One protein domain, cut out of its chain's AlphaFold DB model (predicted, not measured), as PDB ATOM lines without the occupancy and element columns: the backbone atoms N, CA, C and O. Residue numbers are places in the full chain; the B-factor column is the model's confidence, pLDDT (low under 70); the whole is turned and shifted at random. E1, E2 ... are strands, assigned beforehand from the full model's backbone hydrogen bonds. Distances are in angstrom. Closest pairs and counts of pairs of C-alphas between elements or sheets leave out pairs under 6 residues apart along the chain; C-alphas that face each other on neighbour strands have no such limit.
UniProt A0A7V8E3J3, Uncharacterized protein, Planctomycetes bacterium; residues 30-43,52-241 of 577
ATOM      1  N   GLN A  30      -2.647  11.000 -22.037       87.25
ATOM      2  CA  GLN A  30      -2.707  12.425 -22.376       87.25
ATOM      3  C   GLN A  30      -2.805  13.297 -21.111       87.25
ATOM      4  O   GLN A  30      -3.628  13.021 -20.240       87.25
ATOM      5  N   LEU A  31      -2.002  14.366 -21.036       84.62
ATOM      6  CA  LEU A  31      -2.108  15.421 -20.015       84.62
ATOM      7  C   LEU A  31      -2.853  16.650 -20.548       84.62
ATOM      8  O   LEU A  31      -3.772  17.139 -19.904       84.62
ATOM      9  N   SER A  32      -2.480  17.131 -21.736       79.38
ATOM     10  CA  SER A  32      -3.131  18.269 -22.400       79.38
ATOM     11  C   SER A  32      -3.207  18.044 -23.900       79.38
ATOM     12  O   SER A  32      -2.224  17.625 -24.504       79.38
ATOM     13  N   ALA A  33      -4.349  18.369 -24.502       65.50
ATOM     14  CA  ALA A  33      -4.519  18.454 -25.955       65.50
ATOM     15  C   ALA A  33      -4.573  19.911 -26.459       65.50
ATOM     16  O   ALA A  33      -4.739  20.152 -27.652       65.50
ATOM     17  N   THR A  34      -4.489  20.896 -25.557       69.31
ATOM     18  CA  THR A  34      -4.594  22.316 -25.903       69.31
ATOM     19  C   THR A  34      -3.220  22.960 -25.997       69.31
ATOM     20  O   THR A  34      -2.353  22.747 -25.149       69.31
ATOM     21  N   LYS A  35      -3.056  23.781 -27.036       74.19
ATOM     22  CA  LYS A  35      -1.875  24.617 -27.237       74.19
ATOM     23  C   LYS A  35      -1.864  25.755 -26.222       74.19
ATOM     24  O   LYS A  35      -2.886  26.423 -26.051       74.19
ATOM     25  N   LYS A  36      -0.722  25.998 -25.580       75.12
ATOM     26  CA  LYS A  36      -0.494  27.156 -24.706       75.12
ATOM     27  C   LYS A  36       0.784  27.875 -25.134       75.12
ATOM     28  O   LYS A  36       1.782  27.235 -25.440       75.12
ATOM     29  N   HIS A  37       0.738  29.200 -25.150       72.94
ATOM     30  CA  HIS A  37       1.922  30.035 -25.329       72.94
ATOM     31  C   HIS A  37       2.633  30.162 -23.975       72.94
ATOM     32  O   HIS A  37       1.968  30.410 -22.967       72.94
ATOM     33  N   ILE A  38       3.951  29.979 -23.959       70.75
ATOM     34  CA  ILE A  38       4.837  30.248 -22.827       70.75
ATOM     35  C   ILE A  38       5.903  31.259 -23.275       70.75
ATOM     36  O   ILE A  38       6.522  31.034 -24.306       70.75
ATOM     37  N   GLY A  39       6.094  32.357 -22.546       65.00
ATOM     38  CA  GLY A  39       7.008  33.431 -22.923       65.00
ATOM     39  C   GLY A  39       6.825  34.728 -22.132       65.00
ATOM     40  O   GLY A  39       6.030  34.796 -21.187       65.00
ATOM     41  N   ASP A  40       7.594  35.759 -22.476       57.00
ATOM     42  CA  ASP A  40       7.585  37.055 -21.791       57.00
ATOM     43  C   ASP A  40       7.120  38.246 -22.639       57.00
ATOM     44  O   ASP A  40       6.796  39.288 -22.056       57.00
ATOM     45  N   ASN A  41       6.938  38.074 -23.954       54.34
ATOM     46  CA  ASN A  41       6.407  39.100 -24.851       54.34
ATOM     47  C   ASN A  41       5.005  38.759 -25.388       54.34
ATOM     48  O   ASN A  41       4.795  38.280 -26.499       54.34
ATOM     49  N   ALA A  42       3.977  39.121 -24.618       48.69
ATOM     50  CA  ALA A  42       2.606  39.150 -25.123       48.69
ATOM     51  C   ALA A  42       2.401  40.367 -26.052       48.69
ATOM     52  O   ALA A  42       2.152  41.484 -25.588       48.69
ATOM     53  N   SER A  43       2.467  40.176 -27.375       39.81
ATOM     54  CA  SER A  43       1.883  41.146 -28.310       39.81
ATOM     55  C   SER A  43       0.353  41.178 -28.124       39.81
ATOM     56  O   SER A  43      -0.276  40.185 -27.757       39.81
ATOM     57  N   ASP A  52       0.670  33.161 -15.189       47.62
ATOM     58  CA  ASP A  52       1.197  31.879 -15.705       47.62
ATOM     59  C   ASP A  52       1.918  31.952 -17.074       47.62
ATOM     60  O   ASP A  52       2.143  30.927 -17.713       47.62
ATOM     61  N   GLY A  53       2.308  33.136 -17.553       58.75
ATOM     62  CA  GLY A  53       2.894  33.307 -18.893       58.75
ATOM     63  C   GLY A  53       4.209  32.554 -19.132       58.75
ATOM     64  O   GLY A  53       4.552  32.311 -20.276       58.75
ATOM     65  N   ARG A  54       4.930  32.134 -18.082       65.44
ATOM     66  CA  ARG A  54       6.240  31.452 -18.182       65.44
ATOM     67  C   ARG A  54       6.220  29.970 -17.797       65.44
ATOM     68  O   ARG A  54       7.277  29.342 -17.750       65.44
ATOM     69  N   GLU A  55       5.051  29.407 -17.496       75.06
ATOM     70  CA  GLU A  55       4.937  28.028 -17.020       75.06
ATOM     71  C   GLU A  55       3.646  27.361 -17.509       75.06
ATOM     72  O   GLU A  55       2.536  27.758 -17.165       75.06
ATOM     73  N   TRP A  56       3.784  26.275 -18.268       83.44
ATOM     74  CA  TRP A  56       2.679  25.355 -18.522       83.44
ATOM     75  C   TRP A  56       2.564  24.395 -17.350       83.44
ATOM     76  O   TRP A  56       3.579  23.887 -16.886       83.44
ATOM     77  N   SER A  57       1.351  24.105 -16.880       84.94
ATOM     78  CA  SER A  57       1.143  23.098 -15.838       84.94
ATOM     79  C   SER A  57      -0.189  22.367 -15.968       84.94
ATOM     80  O   SER A  57      -1.193  22.968 -16.352       84.94
ATOM     81  N   GLU A  58      -0.190  21.081 -15.613       88.38
ATOM     82  CA  GLU A  58      -1.371  20.211 -15.547       88.38
ATOM     83  C   GLU A  58      -1.265  19.226 -14.371       88.38
ATOM     84  O   GLU A  58      -0.174  18.921 -13.878       88.38
ATOM     85  N   ALA A  59      -2.407  18.717 -13.902       88.12
ATOM     86  CA  ALA A  59      -2.440  17.686 -12.865       88.12
ATOM     87  C   ALA A  59      -2.161  16.294 -13.458       88.12
ATOM     88  O   ALA A  59      -2.753  15.902 -14.462       88.12
ATOM     89  N   CYS A  60      -1.300  15.516 -12.806       87.25
ATOM     90  CA  CYS A  60      -1.009  14.142 -13.192       87.25
ATOM     91  C   CYS A  60      -2.241  13.244 -12.953       87.25
ATOM     92  O   CYS A  60      -2.745  13.188 -11.823       87.25
ATOM     93  N   PRO A  61      -2.724  12.499 -13.964       86.94
ATOM     94  CA  PRO A  61      -3.805  11.535 -13.795       86.94
ATOM     95  C   PRO A  61      -3.333  10.299 -13.015       86.94
ATOM     96  O   PRO A  61      -2.156  10.155 -12.675       86.94
ATOM     97  N   ALA A  62      -4.262   9.386 -12.725       86.75
ATOM     98  CA  ALA A  62      -3.897   8.056 -12.253       86.75
ATOM     99  C   ALA A  62      -3.147   7.309 -13.366       86.75
ATOM    100  O   ALA A  62      -3.635   7.226 -14.495       86.75
ATOM    101  N   LEU A  63      -1.972   6.771 -13.044       85.94
ATOM    102  CA  LEU A  63      -1.133   6.047 -13.992       85.94
ATOM    103  C   LEU A  63      -1.241   4.536 -13.765       85.94
ATOM    104  O   LEU A  63      -1.206   4.097 -12.611       85.94
ATOM    105  N   PRO A  64      -1.352   3.724 -14.832       86.25
ATOM    106  CA  PRO A  64      -1.260   2.280 -14.698       86.25
ATOM    107  C   PRO A  64       0.154   1.866 -14.274       86.25
ATOM    108  O   PRO A  64       1.139   2.563 -14.538       86.25
ATOM    109  N   GLN A  65       0.253   0.704 -13.628       84.00
ATOM    110  CA  GLN A  65       1.541   0.120 -13.279       84.00
ATOM    111  C   GLN A  65       2.289  -0.285 -14.552       84.00
ATOM    112  O   GLN A  65       1.732  -0.962 -15.421       84.00
ATOM    113  N   LEU A  66       3.554   0.118 -14.652       83.38
ATOM    114  CA  LEU A  66       4.415  -0.281 -15.755       83.38
ATOM    115  C   LEU A  66       5.064  -1.650 -15.485       83.38
ATOM    116  O   LEU A  66       5.376  -1.971 -14.334       83.38
ATOM    117  N   PRO A  67       5.301  -2.460 -16.533       82.44
ATOM    118  CA  PRO A  67       6.208  -3.599 -16.459       82.44
ATOM    119  C   PRO A  67       7.592  -3.231 -15.888       82.44
ATOM    120  O   PRO A  67       8.067  -2.114 -16.111       82.44
ATOM    121  N   PRO A  68       8.283  -4.169 -15.208       81.69
ATOM    122  CA  PRO A  68       9.640  -3.943 -14.716       81.69
ATOM    123  C   PRO A  68      10.596  -3.469 -15.818       81.69
ATOM    124  O   PRO A  68      10.610  -4.025 -16.914       81.69
ATOM    125  N   GLY A  69      11.422  -2.466 -15.506       80.19
ATOM    126  CA  GLY A  69      12.416  -1.901 -16.430       80.19
ATOM    127  C   GLY A  69      11.912  -0.737 -17.290       80.19
ATOM    128  O   GLY A  69      12.715  -0.099 -17.972       80.19
ATOM    129  N   LEU A  70      10.616  -0.422 -17.233       86.50
ATOM    130  CA  LEU A  70      10.047   0.783 -17.832       86.50
ATOM    131  C   LEU A  70       9.851   1.880 -16.786       86.50
ATOM    132  O   LEU A  70       9.709   1.601 -15.601       86.50
ATOM    133  N   PHE A  71       9.775   3.122 -17.247       87.44
ATOM    134  CA  PHE A  71       9.432   4.282 -16.428       87.44
ATOM    135  C   PHE A  71       8.592   5.265 -17.247       87.44
ATOM    136  O   PHE A  71       8.611   5.239 -18.474       87.44
ATOM    137  N   TRP A  72       7.842   6.144 -16.590       87.50
ATOM    138  CA  TRP A  72       7.088   7.182 -17.293       87.50
ATOM    139  C   TRP A  72       8.009   8.324 -17.733       87.50
ATOM    140  O   TRP A  72       8.829   8.809 -16.955       87.50
ATOM    141  N   GLY A  73       7.857   8.783 -18.972       87.88
ATOM    142  CA  GLY A  73       8.465  10.010 -19.482       87.88
ATOM    143  C   GLY A  73       7.411  11.007 -19.941       87.88
ATOM    144  O   GLY A  73       6.316  10.616 -20.337       87.88
ATOM    145  N   LEU A  74       7.748  12.291 -19.893       86.31
ATOM    146  CA  LEU A  74       6.969  13.362 -20.500       86.31
ATOM    147  C   LEU A  74       7.327  13.462 -21.982       86.31
ATOM    148  O   LEU A  74       8.502  13.526 -22.334       86.31
ATOM    149  N   VAL A  75       6.317  13.524 -22.839       85.69
ATOM    150  CA  VAL A  75       6.450  13.873 -24.251       85.69
ATOM    151  C   VAL A  75       5.652  15.145 -24.478       85.69
ATOM    152  O   VAL A  75       4.445  15.160 -24.232       85.69
ATOM    153  N   ALA A  76       6.327  16.204 -24.912       82.62
ATOM    154  CA  ALA A  76       5.717  17.503 -25.159       82.62
ATOM    155  C   ALA A  76       6.006  17.966 -26.586       82.62
ATOM    156  O   ALA A  76       7.156  17.951 -27.019       82.62
ATOM    157  N   GLN A  77       4.972  18.397 -27.304       82.38
ATOM    158  CA  GLN A  77       5.130  19.097 -28.571       82.38
ATOM    159  C   GLN A  77       5.485  20.562 -28.297       82.38
ATOM    160  O   GLN A  77       4.772  21.230 -27.552       82.38
ATOM    161  N   VAL A  78       6.547  21.072 -28.913       77.62
ATOM    162  CA  VAL A  78       7.007  22.461 -28.781       77.62
ATOM    163  C   VAL A  78       7.195  23.098 -30.157       77.62
ATOM    164  O   VAL A  78       7.481  22.404 -31.134       77.62
ATOM    165  N   ARG A  79       7.000  24.414 -30.260       75.44
ATOM    166  CA  ARG A  79       7.209  25.188 -31.495       75.44
ATOM    167  C   ARG A  79       7.695  26.597 -31.181       75.44
ATOM    168  O   ARG A  79       7.140  27.234 -30.287       75.44
ATOM    169  N   HIS A  80       8.626  27.118 -31.981       67.75
ATOM    170  CA  HIS A  80       9.018  28.528 -31.905       67.75
ATOM    171  C   HIS A  80       7.861  29.459 -32.271       67.75
ATOM    172  O   HIS A  80       7.104  29.184 -33.212       67.75
ATOM    173  N   VAL A  81       7.744  30.584 -31.565       62.06
ATOM    174  CA  VAL A  81       6.823  31.664 -31.919       62.06
ATOM    175  C   VAL A  81       7.655  32.886 -32.306       62.06
ATOM    176  O   VAL A  81       8.140  33.613 -31.456       62.06
ATOM    177  N   ALA A  82       7.837  33.112 -33.610       53.97
ATOM    178  CA  ALA A  82       8.492  34.323 -34.106       53.97
ATOM    179  C   ALA A  82       7.472  35.466 -34.254       53.97
ATOM    180  O   ALA A  82       6.416  35.264 -34.857       53.97
ATOM    181  N   ASP A  83       7.800  36.676 -33.787       48.22
ATOM    182  CA  ASP A  83       7.088  37.886 -34.211       48.22
ATOM    183  C   ASP A  83       7.617  38.322 -35.587       48.22
ATOM    184  O   ASP A  83       8.814  38.541 -35.783       48.22
ATOM    185  N   ALA A  84       6.720  38.444 -36.566       39.72
ATOM    186  CA  ALA A  84       7.051  38.706 -37.966       39.72
ATOM    187  C   ALA A  84       7.695  40.089 -38.221       39.72
ATOM    188  O   ALA A  84       8.127  40.353 -39.345       39.72
ATOM    189  N   ASN A  85       7.756  40.974 -37.217       39.31
ATOM    190  CA  ASN A  85       8.117  42.384 -37.390       39.31
ATOM    191  C   ASN A  85       9.443  42.843 -36.760       39.31
ATOM    192  O   ASN A  85       9.795  44.009 -36.950       39.31
ATOM    193  N   ASN A  86      10.202  41.997 -36.054       41.50
ATOM    194  CA  ASN A  86      11.459  42.428 -35.423       41.50
ATOM    195  C   ASN A  86      12.680  41.720 -36.038       41.50
ATOM    196  O   ASN A  86      12.677  40.509 -36.237       41.50
ATOM    197  N   ARG A  87      13.728  42.477 -36.377       36.84
ATOM    198  CA  ARG A  87      14.950  41.946 -37.019       36.84
ATOM    199  C   ARG A  87      16.001  41.450 -36.018       36.84
ATOM    200  O   ARG A  87      17.013  40.919 -36.453       36.84
ATOM    201  N   ASP A  88      15.730  41.572 -34.720       38.94
ATOM    202  CA  ASP A  88      16.611  41.113 -33.636       38.94
ATOM    203  C   ASP A  88      16.366  39.634 -33.225       38.94
ATOM    204  O   ASP A  88      17.028  39.129 -32.326       38.94
ATOM    205  N   TYR A  89      15.451  38.904 -33.891       42.50
ATOM    206  CA  TYR A  89      15.064  37.503 -33.591       42.50
ATOM    207  C   TYR A  89      16.064  36.418 -34.059       42.50
ATOM    208  O   TYR A  89      15.695  35.255 -34.216       42.50
ATOM    209  N   GLU A  90      17.336  36.751 -34.285       36.84
ATOM    210  CA  GLU A  90      18.363  35.746 -34.632       36.84
ATOM    211  C   GLU A  90      18.797  34.880 -33.429       36.84
ATOM    212  O   GLU A  90      19.620  33.980 -33.579       36.84
ATOM    213  N   GLN A  91      18.229  35.116 -32.240       45.47
ATOM    214  CA  GLN A  91      18.505  34.369 -31.011       45.47
ATOM    215  C   GLN A  91      17.191  33.755 -30.493       45.47
ATOM    216  O   GLN A  91      16.295  34.471 -30.063       45.47
ATOM    217  N   GLY A  92      17.050  32.436 -30.620       45.59
ATOM    218  CA  GLY A  92      15.907  31.645 -30.148       45.59
ATOM    219  C   GLY A  92      15.865  31.464 -28.627       45.59
ATOM    220  O   GLY A  92      16.809  31.828 -27.925       45.59
ATOM    221  N   GLY A  93      14.770  30.880 -28.134       48.59
ATOM    222  CA  GLY A  93      14.499  30.696 -26.702       48.59
ATOM    223  C   GLY A  93      14.809  29.292 -26.174       48.59
ATOM    224  O   GLY A  93      14.959  28.343 -26.952       48.59
ATOM    225  N   TYR A  94      14.878  29.145 -24.847       54.62
ATOM    226  CA  TYR A  94      15.104  27.856 -24.180       54.62
ATOM    227  C   TYR A  94      13.856  27.343 -23.455       54.62
ATOM    228  O   TYR A  94      13.256  28.036 -22.633       54.62
ATOM    229  N   VAL A  95      13.514  26.071 -23.668       56.81
ATOM    230  CA  VAL A  95      12.644  25.341 -22.731       56.81
ATOM    231  C   VAL A  95      13.506  24.863 -21.564       56.81
ATOM    232  O   VAL A  95      14.420  24.075 -21.779       56.81
ATOM    233  N   ASP A  96      13.253  25.317 -20.336       67.56
ATOM    234  CA  ASP A  96      14.223  25.203 -19.233       67.56
ATOM    235  C   ASP A  96      14.060  23.910 -18.427       67.56
ATOM    236  O   ASP A  96      14.818  22.949 -18.597       67.56
ATOM    237  N   GLU A  97      13.037  23.849 -17.574       72.62
ATOM    238  CA  GLU A  97      12.876  22.795 -16.576       72.62
ATOM    239  C   GLU A  97      11.523  22.096 -16.708       72.62
ATOM    240  O   GLU A  97      10.487  22.727 -16.918       72.62
ATOM    241  N   VAL A  98      11.526  20.776 -16.496       76.00
ATOM    242  CA  VAL A  98      10.324  20.052 -16.073       76.00
ATOM    243  C   VAL A  98      10.313  20.015 -14.558       76.00
ATOM    244  O   VAL A  98      11.307  19.624 -13.931       76.00
ATOM    245  N   ARG A  99       9.179  20.373 -13.961       82.50
ATOM    246  CA  ARG A  99       8.981  20.366 -12.514       82.50
ATOM    247  C   ARG A  99       7.831  19.450 -12.117       82.50
ATOM    248  O   ARG A  99       6.867  19.273 -12.858       82.50
ATOM    249  N   ILE A 100       7.952  18.864 -10.927       82.56
ATOM    250  CA  ILE A 100       6.879  18.130 -10.248       82.56
ATOM    251  C   ILE A 100       6.668  18.796  -8.890       82.56
ATOM    252  O   ILE A 100       7.615  18.897  -8.108       82.56
ATOM    253  N   ASP A 101       5.449  19.280  -8.636       85.31
ATOM    254  CA  ASP A 101       5.076  20.065  -7.448       85.31
ATOM    255  C   ASP A 101       6.067  21.214  -7.160       85.31
ATOM    256  O   ASP A 101       6.478  21.460  -6.027       85.31
ATOM    257  N   GLY A 102       6.495  21.903  -8.224       79.31
ATOM    258  CA  GLY A 102       7.411  23.047  -8.161       79.31
ATOM    259  C   GLY A 102       8.900  22.699  -8.037       79.31
ATOM    260  O   GLY A 102       9.735  23.591  -8.171       79.31
ATOM    261  N   ALA A 103       9.267  21.429  -7.837       80.81
ATOM    262  CA  ALA A 103      10.663  20.997  -7.805       80.81
ATOM    263  C   ALA A 103      11.149  20.588  -9.201       80.81
ATOM    264  O   ALA A 103      10.543  19.719  -9.828       80.81
ATOM    265  N   ALA A 104      12.273  21.145  -9.661       77.38
ATOM    266  CA  ALA A 104      12.915  20.729 -10.907       77.38
ATOM    267  C   ALA A 104      13.314  19.246 -10.856       77.38
ATOM    268  O   ALA A 104      13.974  18.786  -9.918       77.38
ATOM    269  N   VAL A 105      12.876  18.484 -11.858       71.81
ATOM    270  CA  VAL A 105      13.153  17.045 -11.988       71.81
ATOM    271  C   VAL A 105      13.927  16.698 -13.252       71.81
ATOM    272  O   VAL A 105      14.573  15.653 -13.282       71.81
ATOM    273  N   ALA A 106      13.895  17.566 -14.260       67.06
ATOM    274  CA  ALA A 106      14.670  17.433 -15.483       67.06
ATOM    275  C   ALA A 106      14.879  18.805 -16.136       67.06
ATOM    276  O   ALA A 106      14.139  19.746 -15.849       67.06
ATOM    277  N   ARG A 107      15.872  18.901 -17.024       63.47
ATOM    278  CA  ARG A 107      16.092  20.068 -17.885       63.47
ATOM    279  C   ARG A 107      15.858  19.679 -19.333       63.47
ATOM    280  O   ARG A 107      16.419  18.675 -19.768       63.47
ATOM    281  N   LEU A 108      15.046  20.453 -20.047       62.19
ATOM    282  CA  LEU A 108      14.898  20.314 -21.495       62.19
ATOM    283  C   LEU A 108      16.069  20.991 -22.211       62.19
ATOM    284  O   LEU A 108      16.627  20.405 -23.136       62.19
ATOM    285  N   ASN A 109      16.432  22.192 -21.747       54.69
ATOM    286  CA  ASN A 109      17.295  23.181 -22.404       54.69
ATOM    287  C   ASN A 109      17.289  23.079 -23.935       54.69
ATOM    288  O   ASN A 109      18.336  23.007 -24.586       54.69
ATOM    289  N   ASP A 110      16.082  22.990 -24.489       59.19
ATOM    290  CA  ASP A 110      15.880  22.855 -25.919       59.19
ATOM    291  C   ASP A 110      15.887  24.243 -26.544       59.19
ATOM    292  O   ASP A 110      15.109  25.096 -26.117       59.19
ATOM    293  N   TYR A 111      16.773  24.458 -27.518       59.03
ATOM    294  CA  TYR A 111      16.833  25.701 -28.271       59.03
ATOM    295  C   TYR A 111      15.775  25.671 -29.366       59.03
ATOM    296  O   TYR A 111      15.783  24.813 -30.254       59.03
ATOM    297  N   VAL A 112      14.873  26.636 -29.290       57.44
ATOM    298  CA  VAL A 112      13.751  26.794 -30.194       57.44
ATOM    299  C   VAL A 112      13.989  28.103 -30.952       57.44
ATOM    300  O   VAL A 112      13.691  29.177 -30.444       57.44
ATOM    301  N   GLY A 113      14.614  28.016 -32.132       52.22
ATOM    302  CA  GLY A 113      14.960  29.159 -32.995       52.22
ATOM    303  C   GLY A 113      14.116  29.262 -34.277       52.22
ATOM    304  O   GLY A 113      13.277  28.392 -34.537       52.22
ATOM    305  N   PRO A 114      14.331  30.288 -35.124       47.88
ATOM    306  CA  PRO A 114      13.603  30.496 -36.385       47.88
ATOM    307  C   PRO A 114      13.616  29.285 -37.339       47.88
ATOM    308  O   PRO A 114      12.628  29.008 -38.024       47.88
ATOM    309  N   GLU A 115      14.703  28.513 -37.342       48.41
ATOM    310  CA  GLU A 115      14.850  27.248 -38.071       48.41
ATOM    311  C   GLU A 115      13.939  26.113 -37.558       48.41
ATOM    312  O   GLU A 115      13.695  25.148 -38.282       48.41
ATOM    313  N   SER A 116      13.369  26.248 -36.354       51.62
ATOM    314  CA  SER A 116      12.411  25.324 -35.717       51.62
ATOM    315  C   SER A 116      10.955  25.819 -35.781       51.62
ATOM    316  O   SER A 116      10.142  25.611 -34.881       51.62
ATOM    317  N   SER A 117      10.590  26.488 -36.879       53.25
ATOM    318  CA  SER A 117       9.212  26.957 -37.117       53.25
ATOM    319  C   SER A 117       8.170  25.826 -37.213       53.25
ATOM    320  O   SER A 117       6.972  26.066 -37.031       53.25
ATOM    321  N   ALA A 118       8.602  24.589 -37.472       62.22
ATOM    322  CA  ALA A 118       7.761  23.398 -37.405       62.22
ATOM    323  C   ALA A 118       7.744  22.827 -35.980       62.22
ATOM    324  O   ALA A 118       8.782  22.723 -35.341       62.22
ATOM    325  N   ALA A 119       6.566  22.421 -35.504       69.75
ATOM    326  CA  ALA A 119       6.441  21.815 -34.184       69.75
ATOM    327  C   ALA A 119       7.178  20.463 -34.114       69.75
ATOM    328  O   ALA A 119       7.011  19.627 -35.006       69.75
ATOM    329  N   HIS A 120       7.923  20.224 -33.034       74.06
ATOM    330  CA  HIS A 120       8.628  18.967 -32.763       74.06
ATOM    331  C   HIS A 120       8.326  18.443 -31.358       74.06
ATOM    332  O   HIS A 120       7.872  19.179 -30.492       74.06
ATOM    333  N   GLU A 121       8.535  17.147 -31.136       79.81
ATOM    334  CA  GLU A 121       8.395  16.541 -29.809       79.81
ATOM    335  C   GLU A 121       9.726  16.604 -29.041       79.81
ATOM    336  O   GLU A 121      10.795  16.349 -29.600       79.81
ATOM    337  N   VAL A 122       9.661  16.863 -27.739       75.94
ATOM    338  CA  VAL A 122      10.778  16.646 -26.815       75.94
ATOM    339  C   VAL A 122      10.385  15.609 -25.781       75.94
ATOM    340  O   VAL A 122       9.258  15.604 -25.276       75.94
ATOM    341  N   TRP A 123      11.318  14.707 -25.492       80.69
ATOM    342  CA  TRP A 123      11.110  13.585 -24.588       80.69
ATOM    343  C   TRP A 123      11.957  13.753 -23.339       80.69
ATOM    344  O   TRP A 123      13.170  13.932 -23.415       80.69
ATOM    345  N   VAL A 124      11.316  13.668 -22.177       78.00
ATOM    346  CA  VAL A 124      11.969  13.888 -20.892       78.00
ATOM    347  C   VAL A 124      11.686  12.719 -19.958       78.00
ATOM    348  O   VAL A 124      10.525  12.473 -19.621       78.00
ATOM    349  N   PRO A 125      12.711  11.986 -19.495       78.44
ATOM    350  CA  PRO A 125      12.510  10.950 -18.492       78.44
ATOM    351  C   PRO A 125      12.020  11.570 -17.178       78.44
ATOM    352  O   PRO A 125      12.580  12.566 -16.714       78.44
ATOM    353  N   LEU A 126      11.005  10.976 -16.546       80.88
ATOM    354  CA  LEU A 126      10.540  11.414 -15.232       80.88
ATOM    355  C   LEU A 126      10.987  10.426 -14.146       80.88
ATOM    356  O   LEU A 126      10.979   9.211 -14.358       80.88
ATOM    357  N   PRO A 127      11.366  10.915 -12.954       73.81
ATOM    358  CA  PRO A 127      11.694  10.046 -11.836       73.81
ATOM    359  C   PRO A 127      10.425   9.379 -11.293       73.81
ATOM    360  O   PRO A 127       9.579  10.037 -10.687       73.81
ATOM    361  N   GLU A 128      10.321   8.058 -11.456       68.06
ATOM    362  CA  GLU A 128       9.140   7.260 -11.091       68.06
ATOM    363  C   GLU A 128       8.697   7.468  -9.631       68.06
ATOM    364  O   GLU A 128       7.514   7.647  -9.356       68.06
ATOM    365  N   ALA A 129       9.648   7.580  -8.695       68.88
ATOM    366  CA  ALA A 129       9.371   7.810  -7.272       68.88
ATOM    367  C   ALA A 129       8.626   9.130  -6.969       68.88
ATOM    368  O   ALA A 129       8.092   9.305  -5.866       68.88
ATOM    369  N   LYS A 130       8.612  10.072  -7.920       68.25
ATOM    370  CA  LYS A 130       7.956  11.376  -7.786       68.25
ATOM    371  C   LYS A 130       6.613  11.462  -8.510       68.25
ATOM    372  O   LYS A 130       5.988  12.507  -8.416       68.25
ATOM    373  N   LEU A 131       6.152  10.424  -9.208       78.94
ATOM    374  CA  LEU A 131       4.876  10.471  -9.929       78.94
ATOM    375  C   LEU A 131       3.742   9.881  -9.092       78.94
ATOM    376  O   LEU A 131       3.767   8.707  -8.728       78.94
ATOM    377  N   ARG A 132       2.730  10.700  -8.787       82.12
ATOM    378  CA  ARG A 132       1.491  10.279  -8.116       82.12
ATOM    379  C   ARG A 132       0.311  11.044  -8.693       82.12
ATOM    380  O   ARG A 132       0.452  12.180  -9.145       82.12
ATOM    381  N   GLN A 133      -0.864  10.426  -8.627       86.44
ATOM    382  CA  GLN A 133      -2.111  11.070  -9.019       86.44
ATOM    383  C   GLN A 133      -2.291  12.401  -8.267       86.44
ATOM    384  O   GLN A 133      -2.141  12.456  -7.048       86.44
ATOM    385  N   GLY A 134      -2.639  13.458  -9.001       83.50
ATOM    386  CA  GLY A 134      -2.933  14.788  -8.465       83.50
ATOM    387  C   GLY A 134      -1.730  15.727  -8.315       83.50
ATOM    388  O   GLY A 134      -1.950  16.915  -8.094       83.50
ATOM    389  N   MET A 135      -0.490  15.246  -8.470       87.06
ATOM    390  CA  MET A 135       0.701  16.113  -8.468       87.06
ATOM    391  C   MET A 135       0.712  17.015  -9.704       87.06
ATOM    392  O   MET A 135       0.242  16.610 -10.770       87.06
ATOM    393  N   ARG A 136       1.250  18.230  -9.589       87.75
ATOM    394  CA  ARG A 136       1.344  19.168 -10.715       87.75
ATOM    395  C   ARG A 136       2.632  18.931 -11.486       87.75
ATOM    396  O   ARG A 136       3.718  19.076 -10.929       87.75
ATOM    397  N   ILE A 137       2.498  18.600 -12.764       87.12
ATOM    398  CA  ILE A 137       3.610  18.561 -13.713       87.12
ATOM    399  C   ILE A 137       3.628  19.902 -14.429       87.12
ATOM    400  O   ILE A 137       2.584  20.354 -14.901       87.12
ATOM    401  N   SER A 138       4.796  20.529 -14.515       84.19
ATOM    402  CA  SER A 138       4.950  21.789 -15.227       84.19
ATOM    403  C   SER A 138       6.216  21.867 -16.070       84.19
ATOM    404  O   SER A 138       7.187  21.154 -15.823       84.19
ATOM    405  N   VAL A 139       6.168  22.711 -17.099       79.12
ATOM    406  CA  VAL A 139       7.273  23.019 -18.013       79.12
ATOM    407  C   VAL A 139       7.468  24.528 -18.005       79.12
ATOM    408  O   VAL A 139       6.512  25.265 -18.252       79.12
ATOM    409  N   THR A 140       8.683  24.983 -17.709       74.44
ATOM    410  CA  THR A 140       9.001  26.413 -17.611       74.44
ATOM    411  C   THR A 140       9.768  26.915 -18.829       74.44
ATOM    412  O   THR A 140      10.601  26.198 -19.388       74.44
ATOM    413  N   ALA A 141       9.529  28.170 -19.204       67.50
ATOM    414  CA  ALA A 141      10.425  28.905 -20.093       67.50
ATOM    415  C   ALA A 141      11.753  29.247 -19.399       67.50
ATOM    416  O   ALA A 141      11.810  29.339 -18.164       67.50
ATOM    417  N   GLY A 142      12.797  29.421 -20.211       60.44
ATOM    418  CA  GLY A 142      14.118  29.919 -19.841       60.44
ATOM    419  C   GLY A 142      14.097  31.148 -18.943       60.44
ATOM    420  O   GLY A 142      13.184  31.974 -18.949       60.44
ATOM    421  N   LYS A 143      15.138  31.268 -18.117       52.69
ATOM    422  CA  LYS A 143      15.610  32.567 -17.641       52.69
ATOM    423  C   LYS A 143      16.926  32.830 -18.343       52.69
ATOM    424  O   LYS A 143      17.954  32.326 -17.893       52.69
ATOM    425  N   ASP A 144      16.903  33.583 -19.433       48.28
ATOM    426  CA  ASP A 144      18.153  33.897 -20.108       48.28
ATOM    427  C   ASP A 144      19.077  34.737 -19.201       48.28
ATOM    428  O   ASP A 144      18.655  35.673 -18.512       48.28
ATOM    429  N   VAL A 145      20.362  34.375 -19.175       39.81
ATOM    430  CA  VAL A 145      21.384  34.932 -18.262       39.81
ATOM    431  C   VAL A 145      21.779  36.364 -18.661       39.81
ATOM    432  O   VAL A 145      22.371  37.092 -17.868       39.81
ATOM    433  N   ASN A 146      21.384  36.794 -19.866       39.44
ATOM    434  CA  ASN A 146      21.689  38.105 -20.440       39.44
ATOM    435  C   ASN A 146      20.489  39.064 -20.521       39.44
ATOM    436  O   ASN A 146      20.589  40.103 -21.166       39.44
ATOM    437  N   SER A 147      19.379  38.794 -19.822       40.00
ATOM    438  CA  SER A 147      18.285  39.753 -19.537       40.00
ATOM    439  C   SER A 147      17.625  40.493 -20.721       40.00
ATOM    440  O   SER A 147      16.836  41.404 -20.478       40.00
ATOM    441  N   ALA A 148      17.922  40.132 -21.974       39.06
ATOM    442  CA  ALA A 148      17.523  40.905 -23.154       39.06
ATOM    443  C   ALA A 148      16.844  40.092 -24.273       39.06
ATOM    444  O   ALA A 148      16.395  40.706 -25.237       39.06
ATOM    445  N   ASN A 149      16.728  38.766 -24.150       45.97
ATOM    446  CA  ASN A 149      16.171  37.911 -25.202       45.97
ATOM    447  C   ASN A 149      14.887  37.205 -24.764       45.97
ATOM    448  O   ASN A 149      14.687  36.929 -23.582       45.97
ATOM    449  N   LEU A 150      14.034  36.958 -25.756       50.72
ATOM    450  CA  LEU A 150      12.646  36.528 -25.634       50.72
ATOM    451  C   LEU A 150      12.553  35.000 -25.690       50.72
ATOM    452  O   LEU A 150      13.005  34.393 -26.658       50.72
ATOM    453  N   ASP A 151      11.938  34.388 -24.678       56.28
ATOM    454  CA  ASP A 151      11.739  32.933 -24.567       56.28
ATOM    455  C   ASP A 151      10.299  32.533 -24.967       56.28
ATOM    456  O   ASP A 151       9.592  31.876 -24.200       56.28
ATOM    457  N   ASP A 152       9.838  32.946 -26.154       62.06
ATOM    458  CA  ASP A 152       8.454  32.737 -26.610       62.06
ATOM    459  C   ASP A 152       8.297  31.431 -27.430       62.06
ATOM    460  O   ASP A 152       8.752  31.301 -28.573       62.06
ATOM    461  N   PHE A 153       7.601  30.436 -26.870       68.31
ATOM    462  CA  PHE A 153       7.272  29.180 -27.552       68.31
ATOM    463  C   PHE A 153       5.841  28.702 -27.279       68.31
ATOM    464  O   PHE A 153       5.198  29.032 -26.286       68.31
ATOM    465  N   GLU A 154       5.316  27.879 -28.184       75.12
ATOM    466  CA  GLU A 154       4.033  27.196 -28.022       75.12
ATOM    467  C   GLU A 154       4.289  25.766 -27.546       75.12
ATOM    468  O   GLU A 154       5.002  25.016 -28.213       75.12
ATOM    469  N   ILE A 155       3.676  25.370 -26.429       78.50
ATOM    470  CA  ILE A 155       3.564  23.967 -26.029       78.50
ATOM    471  C   ILE A 155       2.211  23.428 -26.504       78.50
ATOM    472  O   ILE A 155       1.162  23.999 -26.212       78.50
ATOM    473  N   GLY A 156       2.239  22.366 -27.300       81.38
ATOM    474  CA  GLY A 156       1.070  21.719 -27.883       81.38
ATOM    475  C   GLY A 156       0.586  20.544 -27.042       81.38
ATOM    476  O   GLY A 156       0.309  20.669 -25.850       81.38
ATOM    477  N   GLU A 157       0.469  19.385 -27.684       85.75
ATOM    478  CA  GLU A 157       0.105  18.152 -26.996       85.75
ATOM    479  C   GLU A 157       1.171  17.748 -25.976       85.75
ATOM    480  O   GLU A 157       2.369  17.726 -26.270       85.75
ATOM    481  N   VAL A 158       0.716  17.390 -24.776       86.44
ATOM    482  CA  VAL A 158       1.570  16.851 -23.719       86.44
ATOM    483  C   VAL A 158       0.990  15.535 -23.232       86.44
ATOM    484  O   VAL A 158      -0.188  15.459 -22.872       86.44
ATOM    485  N   ARG A 159       1.825  14.497 -23.195       88.88
ATOM    486  CA  ARG A 159       1.458  13.143 -22.771       88.88
ATOM    487  C   ARG A 159       2.548  12.515 -21.910       88.88
ATOM    488  O   ARG A 159       3.715  12.884 -21.990       88.88
ATOM    489  N   LEU A 160       2.156  11.538 -21.104       89.19
ATOM    490  CA  LEU A 160       3.063  10.640 -20.402       89.19
ATOM    491  C   LEU A 160       3.163   9.338 -21.192       89.19
ATOM    492  O   LEU A 160       2.139   8.735 -21.494       89.19
ATOM    493  N   ALA A 161       4.368   8.905 -21.540       88.56
ATOM    494  CA  ALA A 161       4.604   7.680 -22.301       88.56
ATOM    495  C   ALA A 161       5.484   6.700 -21.506       88.56
ATOM    496  O   ALA A 161       6.376   7.150 -20.779       88.56
ATOM    497  N   PRO A 162       5.280   5.376 -21.632       88.69
ATOM    498  CA  PRO A 162       6.243   4.403 -21.139       88.69
ATOM    499  C   PRO A 162       7.554   4.524 -21.918       88.69
ATOM    500  O   PRO A 162       7.600   4.372 -23.139       88.69
ATOM    501  N   MET A 163       8.628   4.763 -21.189       87.69
ATOM    502  CA  MET A 163       9.990   4.871 -21.683       87.69
ATOM    503  C   MET A 163      10.816   3.702 -21.157       87.69
ATOM    504  O   MET A 163      10.487   3.072 -20.148       87.69
ATOM    505  N   ARG A 164      11.926   3.436 -21.834       86.69
ATOM    506  CA  ARG A 164      12.916   2.434 -21.452       86.69
ATOM    507  C   ARG A 164      14.323   2.972 -21.637       86.69
ATOM    508  O   ARG A 164      14.546   3.907 -22.408       86.69
ATOM    509  N   ARG A 165      15.261   2.337 -20.942       87.69
ATOM    510  CA  ARG A 165      16.695   2.512 -21.170       87.69
ATOM    511  C   ARG A 165      17.169   1.452 -22.151       87.69
ATOM    512  O   ARG A 165      16.735   0.306 -22.055       87.69
ATOM    513  N   ILE A 166      18.010   1.852 -23.094       89.38
ATOM    514  CA  ILE A 166      18.662   0.950 -24.042       89.38
ATOM    515  C   ILE A 166      20.150   1.284 -24.046       89.38
ATOM    516  O   ILE A 166      20.543   2.371 -24.468       89.38
ATOM    517  N   GLU A 167      20.971   0.354 -23.577       93.31
ATOM    518  CA  GLU A 167      22.420   0.379 -23.700       93.31
ATOM    519  C   GLU A 167      22.820  -0.075 -25.111       93.31
ATOM    520  O   GLU A 167      22.601  -1.219 -25.522       93.31
ATOM    521  N   VAL A 168      23.454   0.826 -25.859       94.69
ATOM    522  CA  VAL A 168      24.100   0.533 -27.139       94.69
ATOM    523  C   VAL A 168      25.598   0.356 -26.907       94.69
ATOM    524  O   VAL A 168      26.289   1.282 -26.483       94.69
ATOM    525  N   ARG A 169      26.105  -0.842 -27.210       97.00
ATOM    526  CA  ARG A 169      27.526  -1.200 -27.154       97.00
ATOM    527  C   ARG A 169      28.168  -1.037 -28.521       97.00
ATOM    528  O   ARG A 169      27.884  -1.814 -29.436       97.00
ATOM    529  N   THR A 170      29.071  -0.074 -28.638       97.00
ATOM    530  CA  THR A 170      29.719   0.305 -29.903       97.00
ATOM    531  C   THR A 170      31.123  -0.270 -30.062       97.00
ATOM    532  O   THR A 170      31.669  -0.259 -31.160       97.00
ATOM    533  N   GLY A 171      31.688  -0.844 -28.993       95.25
ATOM    534  CA  GLY A 171      33.014  -1.476 -29.001       95.25
ATOM    535  C   GLY A 171      34.189  -0.504 -28.832       95.25
ATOM    536  O   GLY A 171      35.326  -0.950 -28.733       95.25
ATOM    537  N   GLY A 172      33.914   0.797 -28.757       96.31
ATOM    538  CA  GLY A 172      34.881   1.878 -28.584       96.31
ATOM    539  C   GLY A 172      34.188   3.234 -28.731       96.31
ATOM    540  O   GLY A 172      32.962   3.258 -28.896       96.31
ATOM    541  N   PRO A 173      34.927   4.353 -28.683       97.75
ATOM    542  CA  PRO A 173      34.324   5.666 -28.832       97.75
ATOM    543  C   PRO A 173      33.492   5.777 -30.110       97.75
ATOM    544  O   PRO A 173      33.895   5.277 -31.159       97.75
ATOM    545  N   ALA A 174      32.313   6.387 -30.022       97.25
ATOM    546  CA  ALA A 174      31.415   6.484 -31.166       97.25
ATOM    547  C   ALA A 174      30.333   7.548 -30.983       97.25
ATOM    548  O   ALA A 174      29.899   7.846 -29.864       97.25
ATOM    549  N   LYS A 175      29.841   8.059 -32.112       96.06
ATOM    550  CA  LYS A 175      28.579   8.794 -32.209       96.06
ATOM    551  C   LYS A 175      27.451   7.819 -32.540       96.06
ATOM    552  O   LYS A 175      27.553   7.057 -33.501       96.06
ATOM    553  N   VAL A 176      26.375   7.878 -31.763       94.75
ATOM    554  CA  VAL A 176      25.159   7.067 -31.891       94.75
ATOM    555  C   VAL A 176      23.995   7.993 -32.229       94.75
ATOM    556  O   VAL A 176      23.571   8.780 -31.391       94.75
ATOM    557  N   LEU A 177      23.463   7.904 -33.443       92.69
ATOM    558  CA  LEU A 177      22.301   8.672 -33.892       92.69
ATOM    559  C   LEU A 177      21.053   7.794 -33.907       92.69
ATOM    560  O   LEU A 177      21.113   6.622 -34.273       92.69
ATOM    561  N   VAL A 178      19.918   8.381 -33.538       90.56
ATOM    562  CA  VAL A 178      18.616   7.718 -33.480       90.56
ATOM    563  C   VAL A 178      17.672   8.376 -34.476       90.56
ATOM    564  O   VAL A 178      17.227   9.510 -34.299       90.56
ATOM    565  N   LYS A 179      17.315   7.647 -35.531       88.50
ATOM    566  CA  LYS A 179      16.269   8.059 -36.466       88.50
ATOM    567  C   LYS A 179      14.907   7.593 -35.959       88.50
ATOM    568  O   LYS A 179      14.756   6.454 -35.525       88.50
ATOM    569  N   GLY A 180      13.915   8.477 -36.049       81.38
ATOM    570  CA  GLY A 180      12.568   8.254 -35.511       81.38
ATOM    571  C   GLY A 180      12.377   8.799 -34.093       81.38
ATOM    572  O   GLY A 180      11.247   8.851 -33.623       81.38
ATOM    573  N   ALA A 181      13.451   9.256 -33.439       72.44
ATOM    574  CA  ALA A 181      13.377  10.040 -32.213       72.44
ATOM    575  C   ALA A 181      13.410  11.546 -32.550       72.44
ATOM    576  O   ALA A 181      14.232  11.963 -33.371       72.44
ATOM    577  N   PRO A 182      12.537  12.373 -31.954       66.81
ATOM    578  CA  PRO A 182      12.425  13.783 -32.289       66.81
ATOM    579  C   PRO A 182      13.538  14.607 -31.620       66.81
ATOM    580  O   PRO A 182      14.278  15.291 -32.331       66.81
ATOM    581  N   ARG A 183      13.734  14.477 -30.294       76.50
ATOM    582  CA  ARG A 183      14.862  15.058 -29.542       76.50
ATOM    583  C   ARG A 183      15.054  14.368 -28.178       76.50
ATOM    584  O   ARG A 183      14.145  14.359 -27.354       76.50
ATOM    585  N   LEU A 184      16.236  13.793 -27.957       73.94
ATOM    586  CA  LEU A 184      16.694  13.107 -26.741       73.94
ATOM    587  C   LEU A 184      17.218  14.066 -25.660       73.94
ATOM    588  O   LEU A 184      17.198  13.716 -24.483       73.94
ATOM    589  N   GLY A 185      17.705  15.248 -26.042       71.06
ATOM    590  CA  GLY A 185      18.228  16.238 -25.099       71.06
ATOM    591  C   GLY A 185      18.936  17.422 -25.773       71.06
ATOM    592  O   GLY A 185      18.817  17.607 -26.992       71.06
ATOM    593  N   PRO A 186      19.643  18.258 -24.994       68.12
ATOM    594  CA  PRO A 186      20.264  19.483 -25.486       68.12
ATOM    595  C   PRO A 186      21.521  19.211 -26.323       68.12
ATOM    596  O   PRO A 186      22.265  18.269 -26.080       68.12
ATOM    597  N   GLU A 187      21.807  20.088 -27.282       72.56
ATOM    598  CA  GLU A 187      22.881  19.942 -28.283       72.56
ATOM    599  C   GLU A 187      24.319  20.015 -27.752       72.56
ATOM    600  O   GLU A 187      25.267  19.777 -28.498       72.56
ATOM    601  N   TYR A 188      24.486  20.337 -26.473       71.69
ATOM    602  CA  TYR A 188      25.781  20.516 -25.825       71.69
ATOM    603  C   TYR A 188      26.071  19.447 -24.753       71.69
ATOM    604  O   TYR A 188      27.094  19.531 -24.080       71.69
ATOM    605  N   VAL A 189      25.198  18.435 -24.602       79.00
ATOM    606  CA  VAL A 189      25.371  17.322 -23.649       79.00
ATOM    607  C   VAL A 189      25.605  16.007 -24.385       79.00
ATOM    608  O   VAL A 189      24.704  15.493 -25.045       79.00
ATOM    609  N   ALA A 190      26.782  15.405 -24.210       77.44
ATOM    610  CA  ALA A 190      27.219  14.245 -24.996       77.44
ATOM    611  C   ALA A 190      26.273  13.043 -24.891       77.44
ATOM    612  O   ALA A 190      25.944  12.425 -25.897       77.44
ATOM    613  N   ARG A 191      25.769  12.736 -23.694       80.88
ATOM    614  CA  ARG A 191      24.893  11.571 -23.453       80.88
ATOM    615  C   ARG A 191      23.504  11.650 -24.106       80.88
ATOM    616  O   ARG A 191      22.801  10.648 -24.113       80.88
ATOM    617  N   ALA A 192      23.078  12.824 -24.573       76.81
ATOM    618  CA  ALA A 192      21.733  13.047 -25.107       76.81
ATOM    619  C   ALA A 192      21.712  14.279 -26.029       76.81
ATOM    620  O   ALA A 192      20.929  15.206 -25.836       76.81
ATOM    621  N   ALA A 193      22.615  14.320 -27.005       72.94
ATOM    622  CA  ALA A 193      22.796  15.459 -27.887       72.94
ATOM    623  C   ALA A 193      21.789  15.436 -29.044       72.94
ATOM    624  O   ALA A 193      21.982  14.743 -30.044       72.94
ATOM    625  N   THR A 194      20.718  16.226 -28.945       77.94
ATOM    626  CA  THR A 194      19.643  16.323 -29.949       77.94
ATOM    627  C   THR A 194      19.054  14.960 -30.332       77.94
ATOM    628  O   THR A 194      18.212  14.456 -29.611       77.94
ATOM    629  N   ARG A 195      19.461  14.332 -31.437       78.69
ATOM    630  CA  ARG A 195      18.943  13.052 -31.944       78.69
ATOM    631  C   ARG A 195      19.813  11.851 -31.572       78.69
ATOM    632  O   ARG A 195      19.595  10.768 -32.101       78.69
ATOM    633  N   GLY A 196      20.818  12.020 -30.718       87.06
ATOM    634  CA  GLY A 196      21.781  10.959 -30.450       87.06
ATOM    635  C   GLY A 196      22.546  11.103 -29.147       87.06
ATOM    636  O   GLY A 196      22.178  11.873 -28.264       87.06
ATOM    637  N   ALA A 197      23.619  10.333 -29.042       92.00
ATOM    638  CA  ALA A 197      24.570  10.365 -27.949       92.00
ATOM    639  C   ALA A 197      25.993  10.141 -28.478       92.00
ATOM    640  O   ALA A 197      26.199   9.511 -29.514       92.00
ATOM    641  N   PHE A 198      26.974  10.622 -27.732       95.25
ATOM    642  CA  PHE A 198      28.394  10.385 -27.942       95.25
ATOM    643  C   PHE A 198      28.922   9.585 -26.757       95.25
ATOM    644  O   PHE A 198      28.578   9.866 -25.608       95.25
ATOM    645  N   THR A 199      29.756   8.588 -27.030       96.38
ATOM    646  CA  THR A 199      30.377   7.755 -26.002       96.38
ATOM    647  C   THR A 199      31.889   7.730 -26.169       96.38
ATOM    648  O   THR A 199      32.391   7.635 -27.288       96.38
ATOM    649  N   ALA A 200      32.604   7.814 -25.048       96.31
ATOM    650  CA  ALA A 200      34.058   7.686 -24.977       96.31
ATOM    651  C   ALA A 200      34.505   6.252 -24.638       96.31
ATOM    652  O   ALA A 200      35.615   5.860 -24.977       96.31
ATOM    653  N   ASP A 201      33.654   5.462 -23.979       95.12
ATOM    654  CA  ASP A 201      33.959   4.104 -23.504       95.12
ATOM    655  C   ASP A 201      33.256   3.003 -24.321       95.12
ATOM    656  O   ASP A 201      33.405   1.808 -24.057       95.12
ATOM    657  N   GLY A 202      32.480   3.410 -25.321       96.25
ATOM    658  CA  GLY A 202      31.720   2.537 -26.198       96.25
ATOM    659  C   GLY A 202      30.393   2.045 -25.635       96.25
ATOM    660  O   GLY A 202      29.860   1.039 -26.116       96.25
ATOM    661  N   LYS A 203      29.860   2.734 -24.624       95.50
ATOM    662  CA  LYS A 203      28.518   2.526 -24.082       95.50
ATOM    663  C   LYS A 203      27.718   3.819 -24.164       95.50
ATOM    664  O   LYS A 203      28.100   4.838 -23.591       95.50
ATOM    665  N   ALA A 204      26.591   3.773 -24.864       93.31
ATOM    666  CA  ALA A 204      25.616   4.856 -24.886       93.31
ATOM    667  C   ALA A 204      24.306   4.372 -24.262       93.31
ATOM    668  O   ALA A 204      23.789   3.332 -24.660       93.31
ATOM    669  N   GLU A 205      23.763   5.120 -23.304       89.94
ATOM    670  CA  GLU A 205      22.434   4.862 -22.749       89.94
ATOM    671  C   GLU A 205      21.422   5.780 -23.443       89.94
ATOM    672  O   GLU A 205      21.502   7.002 -23.334       89.94
ATOM    673  N   LEU A 206      20.473   5.192 -24.168       88.06
ATOM    674  CA  LEU A 206      19.401   5.908 -24.849       88.06
ATOM    675  C   LEU A 206      18.097   5.768 -24.067       88.06
ATOM    676  O   LEU A 206      17.738   4.678 -23.619       88.06
ATOM    677  N   LEU A 207      17.361   6.872 -23.950       85.38
ATOM    678  CA  LEU A 207      16.050   6.920 -23.308       85.38
ATOM    679  C   LEU A 207      14.984   7.074 -24.390       85.38
ATOM    680  O   LEU A 207      14.827   8.149 -24.963       85.38
ATOM    681  N   LEU A 208      14.278   5.985 -24.690       86.94
ATOM    682  CA  LEU A 208      13.362   5.904 -25.832       86.94
ATOM    683  C   LEU A 208      11.982   5.380 -25.406       86.94
ATOM    684  O   LEU A 208      11.912   4.562 -24.483       86.94
ATOM    685  N   PRO A 209      10.891   5.780 -26.087       86.62
ATOM    686  CA  PRO A 209       9.582   5.165 -25.940       86.62
ATOM    687  C   PRO A 209       9.659   3.658 -26.141       86.62
ATOM    688  O   PRO A 209      10.331   3.149 -27.047       86.62
ATOM    689  N   ALA A 210       8.988   2.927 -25.263       87.00
ATOM    690  CA  ALA A 210       9.067   1.477 -25.252       87.00
ATOM    691  C   ALA A 210       8.309   0.833 -26.429       87.00
ATOM    692  O   ALA A 210       8.687  -0.244 -26.886       87.00
ATOM    693  N   ASP A 211       7.306   1.531 -26.955       84.06
ATOM    694  CA  ASP A 211       6.449   1.145 -28.077       84.06
ATOM    695  C   ASP A 211       6.936   1.654 -29.447       84.06
ATOM    696  O   ASP A 211       6.350   1.307 -30.473       84.06
ATOM    697  N   GLY A 212       8.003   2.458 -29.481       84.94
ATOM    698  CA  GLY A 212       8.539   3.046 -30.707       84.94
ATOM    699  C   GLY A 212       9.459   2.114 -31.505       84.94
ATOM    700  O   GLY A 212      10.123   1.235 -30.947       84.94
ATOM    701  N   THR A 213       9.531   2.368 -32.815       90.31
ATOM    702  CA  THR A 213      10.508   1.771 -33.738       90.31
ATOM    703  C   THR A 213      11.547   2.815 -34.125       90.31
ATOM    704  O   THR A 213      11.184   3.916 -34.541       90.31
ATOM    705  N   PHE A 214      12.828   2.462 -34.026       91.06
ATOM    706  CA  PHE A 214      13.940   3.381 -34.281       91.06
ATOM    707  C   PHE A 214      15.030   2.726 -35.118       91.06
ATOM    708  O   PHE A 214      15.314   1.547 -34.934       91.06
ATOM    709  N   THR A 215      15.724   3.512 -35.940       93.56
ATOM    710  CA  THR A 215      16.995   3.085 -36.543       93.56
ATOM    711  C   THR A 215      18.140   3.733 -35.776       93.56
ATOM    712  O   THR A 215      18.191   4.958 -35.657       93.56
ATOM    713  N   ILE A 216      19.066   2.922 -35.280       93.69
ATOM    714  CA  ILE A 216      20.336   3.375 -34.719       93.69
ATOM    715  C   ILE A 216      21.391   3.389 -35.811       93.69
ATOM    716  O   ILE A 216      21.546   2.401 -36.525       93.69
ATOM    717  N   THR A 217      22.150   4.476 -35.874       95.31
ATOM    718  CA  THR A 217      23.328   4.636 -36.724       95.31
ATOM    719  C   THR A 217      24.533   4.922 -35.835       95.31
ATOM    720  O   THR A 217      24.526   5.896 -35.087       95.31
ATOM    721  N   VAL A 218      25.569   4.089 -35.906       97.12
ATOM    722  CA  VAL A 218      26.817   4.235 -35.146       97.12
ATOM    723  C   VAL A 218      27.965   4.572 -36.089       97.12
ATOM    724  O   VAL A 218      28.155   3.905 -37.109       97.12
ATOM    725  N   SER A 219      28.740   5.596 -35.735       96.88
ATOM    726  CA  SER A 219      29.884   6.093 -36.509       96.88
ATOM    727  C   SER A 219      31.067   6.453 -35.609       96.88
ATOM    728  O   SER A 219      30.866   6.778 -34.440       96.88
ATOM    729  N   HIS A 220      32.283   6.389 -36.158       96.94
ATOM    730  CA  HIS A 220      33.522   6.783 -35.479       96.94
ATOM    731  C   HIS A 220      34.470   7.509 -36.450       96.94
ATOM    732  O   HIS A 220      35.584   7.074 -36.729       96.94
ATOM    733  N   GLY A 221      33.972   8.592 -37.053       95.44
ATOM    734  CA  GLY A 221      34.721   9.351 -38.051       95.44
ATOM    735  C   GLY A 221      34.915   8.636 -39.397       95.44
ATOM    736  O   GLY A 221      34.383   7.548 -39.628       95.44
ATOM    737  N   PRO A 222      35.676   9.252 -40.318       96.19
ATOM    738  CA  PRO A 222      35.862   8.758 -41.683       96.19
ATOM    739  C   PRO A 222      36.723   7.496 -41.784       96.19
ATOM    740  O   PRO A 222      36.665   6.807 -42.796       96.19
ATOM    741  N   GLU A 223      37.502   7.164 -40.755       97.81
ATOM    742  CA  GLU A 223      38.346   5.962 -40.744       97.81
ATOM    743  C   GLU A 223      37.556   4.668 -40.509       97.81
ATOM    744  O   GLU A 223      38.113   3.568 -40.571       97.81
ATOM    745  N   PHE A 224      36.252   4.791 -40.256       98.31
ATOM    746  CA  PHE A 224      35.337   3.696 -39.984       98.31
ATOM    747  C   PHE A 224      34.139   3.716 -40.943       98.31
ATOM    748  O   PHE A 224      33.661   4.758 -41.396       98.31
ATOM    749  N   GLU A 225      33.628   2.527 -41.242       98.06
ATOM    750  CA  GLU A 225      32.322   2.340 -41.859       98.06
ATOM    751  C   GLU A 225      31.209   2.629 -40.853       98.06
ATOM    752  O   GLU A 225      31.389   2.496 -39.643       98.06
ATOM    753  N   VAL A 226      30.026   2.972 -41.354       97.00
ATOM    754  CA  VAL A 226      28.840   3.180 -40.520       97.00
ATOM    755  C   VAL A 226      28.151   1.843 -40.244       97.00
ATOM    756  O   VAL A 226      27.975   1.028 -41.148       97.00
ATOM    757  N   ALA A 227      27.732   1.621 -38.998       97.12
ATOM    758  CA  ALA A 227      26.929   0.461 -38.608       97.12
ATOM    759  C   ALA A 227      25.502   0.885 -38.256       97.12
ATOM    760  O   ALA A 227      25.304   1.902 -37.595       97.12
ATOM    761  N   THR A 228      24.506   0.101 -38.667       95.88
ATOM    762  CA  THR A 228      23.094   0.387 -38.383       95.88
ATOM    763  C   THR A 228      22.377  -0.802 -37.757       95.88
ATOM    764  O   THR A 228      22.740  -1.958 -37.985       95.88
ATOM    765  N   ALA A 229      21.355  -0.519 -36.951       94.25
ATOM    766  CA  ALA A 229      20.477  -1.530 -36.373       94.25
ATOM    767  C   ALA A 229      19.068  -0.975 -36.146       94.25
ATOM    768  O   ALA A 229      18.902   0.184 -35.778       94.25
ATOM    769  N   GLU A 230      18.056  -1.822 -36.316       93.56
ATOM    770  CA  GLU A 230      16.671  -1.490 -35.983       93.56
ATOM    771  C   GLU A 230      16.375  -1.848 -34.523       93.56
ATOM    772  O   GLU A 230      16.666  -2.954 -34.058       93.56
ATOM    773  N   ILE A 231      15.745  -0.925 -33.808       89.62
ATOM    774  CA  ILE A 231      15.154  -1.143 -32.493       89.62
ATOM    775  C   ILE A 231      13.657  -1.318 -32.705       89.62
ATOM    776  O   ILE A 231      12.940  -0.358 -32.978       89.62
ATOM    777  N   ALA A 232      13.185  -2.550 -32.539       88.12
ATOM    778  CA  ALA A 232      11.761  -2.847 -32.499       88.12
ATOM    779  C   ALA A 232      11.127  -2.389 -31.165       88.12
ATOM    780  O   ALA A 232      11.835  -2.287 -30.145       88.12
ATOM    781  N   PRO A 233       9.796  -2.200 -31.123       85.50
ATOM    782  CA  PRO A 233       9.061  -2.031 -29.877       85.50
ATOM    783  C   PRO A 233       9.438  -3.143 -28.900       85.50
ATOM    784  O   PRO A 233       9.499  -4.314 -29.279       85.50
ATOM    785  N   TRP A 234       9.745  -2.781 -27.657       77.06
ATOM    786  CA  TRP A 234      10.083  -3.734 -26.593       77.06
ATOM    787  C   TRP A 234      11.316  -4.629 -26.857       77.06
ATOM    788  O   TRP A 234      11.516  -5.621 -26.157       77.06
ATOM    789  N   ALA A 235      12.162  -4.291 -27.843       78.00
ATOM    790  CA  ALA A 235      13.474  -4.909 -28.059       78.00
ATOM    791  C   ALA A 235      14.303  -5.089 -26.768       78.00
ATOM    792  O   ALA A 235      14.246  -4.268 -25.848       78.00
ATOM    793  N   LYS A 236      15.094  -6.168 -26.738       77.12
ATOM    794  CA  LYS A 236      15.971  -6.523 -25.616       77.12
ATOM    795  C   LYS A 236      17.207  -5.621 -25.548       77.12
ATOM    796  O   LYS A 236      17.700  -5.158 -26.571       77.12
ATOM    797  N   ASP A 237      17.711  -5.475 -24.331       79.62
ATOM    798  CA  ASP A 237      18.889  -4.703 -23.936       79.62
ATOM    799  C   ASP A 237      19.977  -5.663 -23.395       79.62
ATOM    800  O   ASP A 237      19.602  -6.641 -22.729       79.62
ATOM    801  N   PRO A 238      21.293  -5.474 -23.650       90.50
ATOM    802  CA  PRO A 238      21.947  -4.465 -24.496       90.50
ATOM    803  C   PRO A 238      21.907  -4.768 -25.997       90.50
ATOM    804  O   PRO A 238      21.942  -5.929 -26.418       90.50
ATOM    805  N   LEU A 239      21.931  -3.712 -26.816       92.38
ATOM    806  CA  LEU A 239      22.114  -3.793 -28.266       92.38
ATOM    807  C   LEU A 239      23.595  -3.599 -28.618       92.38
ATOM    808  O   LEU A 239      24.221  -2.641 -28.183       92.38
ATOM    809  N   THR A 240      24.176  -4.482 -29.431       95.75
ATOM    810  CA  THR A 240      25.569  -4.335 -29.897       95.75
ATOM    811  C   THR A 240      25.594  -3.896 -31.359       95.75
ATOM    812  O   THR A 240      25.108  -4.627 -32.220       95.75
ATOM    813  N   VAL A 241      26.166  -2.722 -31.638       95.75
ATOM    814  CA  VAL A 241      26.251  -2.122 -32.984       95.75
ATOM    815  C   VAL A 241      27.633  -1.503 -33.153       95.75
ATOM    816  O   VAL A 241      27.898  -0.434 -32.616       95.75
TER     817      VAL A 241
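What this domain is: This is residues 30 to 43 and 52 to 241 of the 577 residues of an uncharacterized protein of Planctomycetes bacterium (UniProt A0A7V8E3J3). Picture two sandwich lobes that share one long strand, E9: its first part lies with E1, E2, E4 and E7 over the four-stranded sheet E3 - E8 - E5 - E6, and its last part lies with E12 over a second four-stranded sheet, E11 - E10 - E13 - E14. In each lobe the strands of the facing sheets cross. The printed part has 204 residues with fourteen named strands, E1 to E14 in order, and no named helix; 97 residues, under half, are in strands, the class is all strand, and neighbour strands are antiparallel. The whole is compact, with a radius of gyration of the C-alphas of 17.9 A and spans of 52 by 43 by 25 A.

Where its parts are: Find C-alpha 30 at (-2.707, 12.425, -22.376), where E1, residues 30 to 32, begins. Then come E2, 36 to 38; E3, 55 to 59; E4, 70 to 80, 31.1 A long; E5, 93 to 100, 22.1 A; E6, 103 to 112, 23.3 A; E7, 120 to 125; and E8, 136 to 141. E9, residues 153 to 169, starts at (7.272, 29.180, -27.552), bends by 90 degrees at residue 156 and measures 36.5 A. Read on through E10, 174 to 179; E11, 196 to 199; E12, 203 to 209; E13, 214 to 219; and E14, 227 to 231, which ends at (15.154, -1.143, -32.493).

How they stand to each other: Start at E9 in the branched, strongly twisted sheet: E1, E2 and E12 lie on one side of it, E4 on the other side. Look for N 31 and O 158 at 2.8 A, N 36 and O 155 at 2.8 A, N 164 and O 208 at 2.9 A, and N 75 and O 159 at 2.8 A. E7 is the other neighbour of E4, with N 74 and O 124 at 2.8 A. This sheet faces E3 - E8 - E5 - E6, with strands at 62 degrees; there find N 56 and O 139 at 2.9 A, N 99 and O 138 at 2.8 A, and, in the hairpin E5 and E6, N 98 and O 106 at 2.9 A. E2 with E9, E3 with E8, E4 with E7 and E5 with E6 form a jelly roll, one long hairpin wound over both sheets. The branched sheet also faces E11 - E10 - E13 - E14, strands at 58 degrees, completing a stack of sheets, three face to face in turn. In this third sheet find N 176 and O 197, N 177 and O 217, and N 216 and O 229, each at 2.8 A.

The domain as a whole: The C-alphas farthest apart, those of Gly 134 and Glu 223, are 53.1 A apart. Residues 44 to 51 are not printed, and C-alphas 43 and 52 are 15.7 A apart across this cut. The links E4 to E5, E8 to E9 and E10 to E11 are long. Mean pLDDT of the printed part is 76.7; 59 residues are under 70, among them 80 to 96, 106 to 119 and 141 to 153.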